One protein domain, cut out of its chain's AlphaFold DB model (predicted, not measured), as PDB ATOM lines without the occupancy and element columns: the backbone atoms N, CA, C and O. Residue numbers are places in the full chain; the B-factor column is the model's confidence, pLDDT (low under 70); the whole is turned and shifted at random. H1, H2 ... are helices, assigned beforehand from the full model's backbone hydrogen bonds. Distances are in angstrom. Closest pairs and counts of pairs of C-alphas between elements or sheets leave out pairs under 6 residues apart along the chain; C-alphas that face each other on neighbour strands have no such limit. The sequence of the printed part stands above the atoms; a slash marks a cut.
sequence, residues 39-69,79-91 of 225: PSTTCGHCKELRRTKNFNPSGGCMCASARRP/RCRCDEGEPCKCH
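This is residues 39 to 69 and 79 to 91 of the 225 residues of the protein "Transcriptional activator protein CUP2" of Saccharomyces cerevisiae (strain ATCC 204508 / S288c) (UniProt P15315). Little regular structure: a rounded knot of loops with two short helices, H1 and H2, near each other end to end, and residues 79 to 91 making a looped-back stretch on one side of them. The printed part has 44 residues with two named helices, H1 then H2, and no named strand. The class is all helix, with 14 residues in named elements. The whole is compact, radius of gyration of the C-alphas 9.6 A, spanning 29 by 22 by 15 A.

H1, residues 44 to 52, and H2, residues 62 to 66, are near each other, with 6 pairs of C-alphas within 10 A and the closest 8.1 A apart. Their link is short, 9 residues. The O i to N i+4 pair of H2 is within hydrogen-bond range; in H1, 4 of 5 are.

H1 is 12.2 A long, from C-alpha 44 at (108.729, 124.426, 85.475). H2 is 6.4 A long, ending at C-alpha 66, (99.313, 116.771, 89.555).

The C-alphas of Asn 54 and Pro 69, 29.3 A apart, are the farthest. Residues 70 to 78 are cut out; C-alphas 69 and 79 are 11.3 A apart. Confidence is under 70 at residue 58 and residues 64 to 69.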
ATOM      1  N   PRO A  39      96.681 129.709  83.081       84.97
ATOM      2  CA  PRO A  39      97.607 128.930  83.902       84.97
ATOM      3  C   PRO A  39      98.392 127.941  83.027       84.97
ATOM      4  O   PRO A  39      97.842 127.345  82.094       84.97
ATOM      5  N   SER A  40      99.688 127.790  83.308       84.11
ATOM      6  CA  SER A  40     100.601 126.996  82.485       84.11
ATOM      7  C   SER A  40     100.267 125.506  82.545       84.11
ATOM      8  O   SER A  40     100.292 124.892  83.607       84.11
ATOM      9  N   THR A  41     100.036 124.899  81.381       82.97
ATOM     10  CA  THR A  41      99.754 123.459  81.216       82.97
ATOM     11  C   THR A  41     101.001 122.569  81.315       82.97
ATOM     12  O   THR A  41     100.948 121.387  80.981       82.97
ATOM     13  N   THR A  42     102.130 123.131  81.753       85.09
ATOM     14  CA  THR A  42     103.404 122.446  81.994       85.09
ATOM     15  C   THR A  42     104.011 122.948  83.300       85.09
ATOM     16  O   THR A  42     103.990 124.157  83.546       85.09
ATOM     17  N   CYS A  43     104.592 122.058  84.110       86.27
ATOM     18  CA  CYS A  43     105.408 122.471  85.258       86.27
ATOM     19  C   CYS A  43     106.719 123.147  84.801       86.27
ATOM     20  O   CYS A  43     107.057 123.123  83.613       86.27
ATOM     21  N   GLY A  44     107.459 123.742  85.747       87.45
ATOM     22  CA  GLY A  44     108.729 124.426  85.475       87.45
ATOM     23  C   GLY A  44     109.744 123.514  84.784       87.45
ATOM     24  O   GLY A  44     110.205 123.838  83.692       87.45
ATOM     25  N   HIS A  45     109.982 122.325  85.343       87.54
ATOM     26  CA  HIS A  45     110.882 121.322  84.769       87.54
ATOM     27  C   HIS A  45     110.541 120.976  83.304       87.54
ATOM     28  O   HIS A  45     111.394 121.019  82.421       87.54
ATOM     29  N   CYS A  46     109.266 120.704  83.006       86.12
ATOM     30  CA  CYS A  46     108.819 120.370  81.648       86.12
ATOM     31  C   CYS A  46     108.888 121.556  80.670       86.12
ATOM     32  O   CYS A  46     109.047 121.361  79.463       86.12
ATOM     33  N   LYS A  47     108.780 122.792  81.173       88.35
ATOM     34  CA  LYS A  47     109.012 124.013  80.390       88.35
ATOM     35  C   LYS A  47     110.499 124.178  80.061       88.35
ATOM     36  O   LYS A  47     110.823 124.580  78.946       88.35
ATOM     37  N   GLU A  48     111.386 123.814  80.985       89.39
ATOM     38  CA  GLU A  48     112.834 123.933  80.806       89.39
ATOM     39  C   GLU A  48     113.429 122.817  79.938       89.39
ATOM     40  O   GLU A  48     114.276 123.090  79.092       89.39
ATOM     41  N   LEU A  49     112.902 121.586  80.005       87.28
ATOM     42  CA  LEU A  49     113.239 120.518  79.045       87.28
ATOM     43  C   LEU A  49     112.945 120.906  77.584       87.28
ATOM     44  O   LEU A  49     113.677 120.506  76.678       87.28
ATOM     45  N   ARG A  50     111.882 121.685  77.342       86.78
ATOM     46  CA  ARG A  50     111.547 122.193  75.996       86.78
ATOM     47  C   ARG A  50     112.505 123.281  75.513       86.78
ATOM     48  O   ARG A  50     112.671 123.414  74.309       86.78
ATOM     49  N   ARG A  51     113.111 124.045  76.427       88.33
ATOM     50  CA  ARG A  51     114.085 125.107  76.124       88.33
ATOM     51  C   ARG A  51     115.488 124.546  75.907       88.33
ATOM     52  O   ARG A  51     116.110 124.836  74.900       88.33
ATOM     53  N   THR A  52     115.952 123.725  76.847       90.88
ATOM     54  CA  THR A  52     117.337 123.225  76.916       90.88
ATOM     55  C   THR A  52     117.631 122.051  75.986       90.88
ATOM     56  O   THR A  52     118.782 121.837  75.627       90.88
ATOM     57  N   LYS A  53     116.614 121.249  75.638       86.51
ATOM     58  CA  LYS A  53     116.775 119.988  74.888       86.51
ATOM     59  C   LYS A  53     115.747 119.819  73.761       86.51
ATOM     60  O   LYS A  53     115.586 118.720  73.240       86.51
ATOM     61  N   ASN A  54     114.982 120.870  73.448       82.05
ATOM     62  CA  ASN A  54     113.918 120.906  72.430       82.05
ATOM     63  C   ASN A  54     112.866 119.770  72.529       82.05
ATOM     64  O   ASN A  54     112.107 119.535  71.585       82.05
ATOM     65  N   PHE A  55     112.769 119.076  73.673       79.12
ATOM     66  CA  PHE A  55     111.912 117.901  73.831       79.12
ATOM     67  C   PHE A  55     110.439 118.285  73.967       79.12
ATOM     68  O   PHE A  55     109.914 118.452  75.070       79.12
ATOM     69  N   ASN A  56     109.757 118.365  72.827       76.46
ATOM     70  CA  ASN A  56     108.309 118.494  72.741       76.46
ATOM     71  C   ASN A  56     107.635 117.123  72.955       76.46
ATOM     72  O   ASN A  56     107.702 116.270  72.068       76.46
ATOM     73  N   PRO A  57     106.970 116.874  74.104       70.44
ATOM     74  CA  PRO A  57     106.182 115.665  74.285       70.44
ATOM     75  C   PRO A  57     104.938 115.744  73.395       70.44
ATOM     76  O   PRO A  57     104.356 116.816  73.228       70.44
ATOM     77  N   SER A  58     104.483 114.607  72.869       69.58
ATOM     78  CA  SER A  58     103.322 114.503  71.965       69.58
ATOM     79  C   SER A  58     101.959 114.746  72.649       69.58
ATOM     80  O   SER A  58     100.948 114.182  72.240       69.58
ATOM     81  N   GLY A  59     101.922 115.527  73.731       74.40
ATOM     82  CA  GLY A  59     100.736 115.789  74.538       74.40
ATOM     83  C   GLY A  59     100.993 116.769  75.686       74.40
ATOM     84  O   GLY A  59     102.071 117.352  75.824       74.40
ATOM     85  N   GLY A  60      99.970 116.959  76.521       76.27
ATOM     86  CA  GLY A  60     100.054 117.791  77.721       76.27
ATOM     87  C   GLY A  60     100.969 117.197  78.798       76.27
ATOM     88  O   GLY A  60     101.076 115.983  78.955       76.27
ATOM     89  N   CYS A  61     101.605 118.071  79.572       80.17
ATOM     90  CA  CYS A  61     102.423 117.692  80.716       80.17
ATOM     91  C   CYS A  61     101.511 117.370  81.915       80.17
ATOM     92  O   CYS A  61     100.969 118.267  82.559       80.17
ATOM     93  N   MET A  62     101.353 116.081  82.231       75.76
ATOM     94  CA  MET A  62     100.507 115.609  83.344       75.76
ATOM     95  C   MET A  62     100.955 116.156  84.715       75.76
ATOM     96  O   MET A  62     100.140 116.331  85.619       75.76
ATOM     97  N   CYS A  63     102.235 116.514  84.830       77.16
ATOM     98  CA  CYS A  63     102.870 117.103  86.001       77.16
ATOM     99  C   CYS A  63     102.203 118.432  86.433       77.16
ATOM    100  O   CYS A  63     102.257 118.800  87.603       77.16
ATOM    101  N   ALA A  64     101.552 119.160  85.512       68.31
ATOM    102  CA  ALA A  64     100.846 120.404  85.833       68.31
ATOM    103  C   ALA A  64      99.514 120.163  86.569       68.31
ATOM    104  O   ALA A  64      99.225 120.851  87.546       68.31
ATOM    105  N   SER A  65      98.726 119.168  86.145       65.29
ATOM    106  CA  SER A  65      97.492 118.772  86.843       65.29
ATOM    107  C   SER A  65      97.803 118.219  88.234       65.29
ATOM    108  O   SER A  65      97.141 118.567  89.206       65.29
ATOM    109  N   ALA A  66      98.871 117.425  88.330       62.11
ATOM    110  CA  ALA A  66      99.313 116.771  89.555       62.11
ATOM    111  C   ALA A  66      99.701 117.729  90.700       62.11
ATOM    112  O   ALA A  66      99.706 117.309  91.857       62.11
ATOM    113  N   ARG A  67     100.020 118.995  90.390       63.28
ATOM    114  CA  ARG A  67     100.391 120.046  91.356       63.28
ATOM    115  C   ARG A  67      99.195 120.808  91.948       63.28
ATOM    116  O   ARG A  67      99.396 121.699  92.767       63.28
ATOM    117  N   ARG A  68      97.961 120.463  91.570       62.32
ATOM    118  CA  ARG A  68      96.770 120.803  92.358       62.32
ATOM    119  C   ARG A  68      96.509 119.659  93.345       62.32
ATOM    120  O   ARG A  68      96.185 118.570  92.873       62.32
ATOM    121  N   PRO A  69      96.630 119.864  94.669       58.32
ATOM    122  CA  PRO A  69      96.168 118.872  95.629       58.32
ATOM    123  C   PRO A  69      94.640 118.800  95.549       58.32
ATOM    124  O   PRO A  69      93.938 119.735  95.932       58.32
ATOM    125  N   ARG A  79     101.596 110.164  89.301       74.82
ATOM    126  CA  ARG A  79     102.151 111.514  89.502       74.82
ATOM    127  C   ARG A  79     103.639 111.535  89.163       74.82
ATOM    128  O   ARG A  79     104.466 110.848  89.755       74.82
ATOM    129  N   CYS A  80     103.997 112.371  88.196       79.82
ATOM    130  CA  CYS A  80     105.381 112.547  87.780       79.82
ATOM    131  C   CYS A  80     106.091 113.579  88.672       79.82
ATOM    132  O   CYS A  80     105.942 114.783  88.466       79.82
ATOM    133  N   ARG A  81     106.902 113.083  89.613       81.01
ATOM    134  CA  ARG A  81     107.713 113.819  90.603       81.01
ATOM    135  C   ARG A  81     108.931 114.566  90.020       81.01
ATOM    136  O   ARG A  81     109.957 114.714  90.667       81.01
ATOM    137  N   CYS A  82     108.855 115.073  88.788       84.49
ATOM    138  CA  CYS A  82     110.010 115.696  88.112       84.49
ATOM    139  C   CYS A  82     110.466 117.042  88.694       84.49
ATOM    140  O   CYS A  82     111.384 117.670  88.178       84.49
ATOM    141  N   ASP A  83     109.772 117.522  89.719       79.99
ATOM    142  CA  ASP A  83     110.137 118.701  90.489       79.99
ATOM    143  C   ASP A  83     110.927 118.330  91.770       79.99
ATOM    144  O   ASP A  83     111.462 119.218  92.422       79.99
ATOM    145  N   GLU A  84     111.044 117.031  92.091       80.18
ATOM    146  CA  GLU A  84     111.876 116.448  93.165       80.18
ATOM    147  C   GLU A  84     113.239 115.936  92.633       80.18
ATOM    148  O   GLU A  84     114.024 115.363  93.378       80.18
ATOM    149  N   GLY A  85     113.526 116.125  91.336       79.61
ATOM    150  CA  GLY A  85     114.735 115.635  90.648       79.61
ATOM    151  C   GLY A  85     114.545 114.331  89.856       79.61
ATOM    152  O   GLY A  85     115.337 114.034  88.963       79.61
ATOM    153  N   GLU A  86     113.460 113.595  90.113       79.63
ATOM    154  CA  GLU A  86     113.161 112.304  89.478       79.63
ATOM    155  C   GLU A  86     112.982 112.379  87.941       79.63
ATOM    156  O   GLU A  86     112.401 113.342  87.413       79.63
ATOM    157  N   PRO A  87     113.392 111.339  87.181       82.86
ATOM    158  CA  PRO A  87     113.311 111.323  85.723       82.86
ATOM    159  C   PRO A  87     111.873 111.498  85.212       82.86
ATOM    160  O   PRO A  87     110.934 110.768  85.543       82.86
ATOM    161  N   CYS A  88     111.694 112.500  84.352       82.19
ATOM    162  CA  CYS A  88     110.379 113.033  84.023       82.19
ATOM    163  C   CYS A  88     109.546 112.134  83.090       82.19
ATOM    164  O   CYS A  88     109.576 112.260  81.860       82.19
ATOM    165  N   LYS A  89     108.692 111.298  83.695       79.02
ATOM    166  CA  LYS A  89     107.667 110.473  83.029       79.02
ATOM    167  C   LYS A  89     106.753 111.279  82.077       79.02
ATOM    168  O   LYS A  89     106.273 110.714  81.101       79.02
ATOM    169  N   CYS A  90     106.558 112.592  82.283       78.22
ATOM    170  CA  CYS A  90     105.786 113.462  81.371       78.22
ATOM    171  C   CYS A  90     106.416 113.649  79.968       78.22
ATOM    172  O   CYS A  90     105.720 114.121  79.069       78.22
ATOM    173  N   HIS A  91     107.705 113.333  79.773       75.35
ATOM    174  CA  HIS A  91     108.431 113.551  78.510       75.35
ATOM    175  C   HIS A  91     108.928 112.268  77.827       75.35
ATOM    176  O   HIS A  91     109.528 112.345  76.754       75.35
TER     177      HIS A  91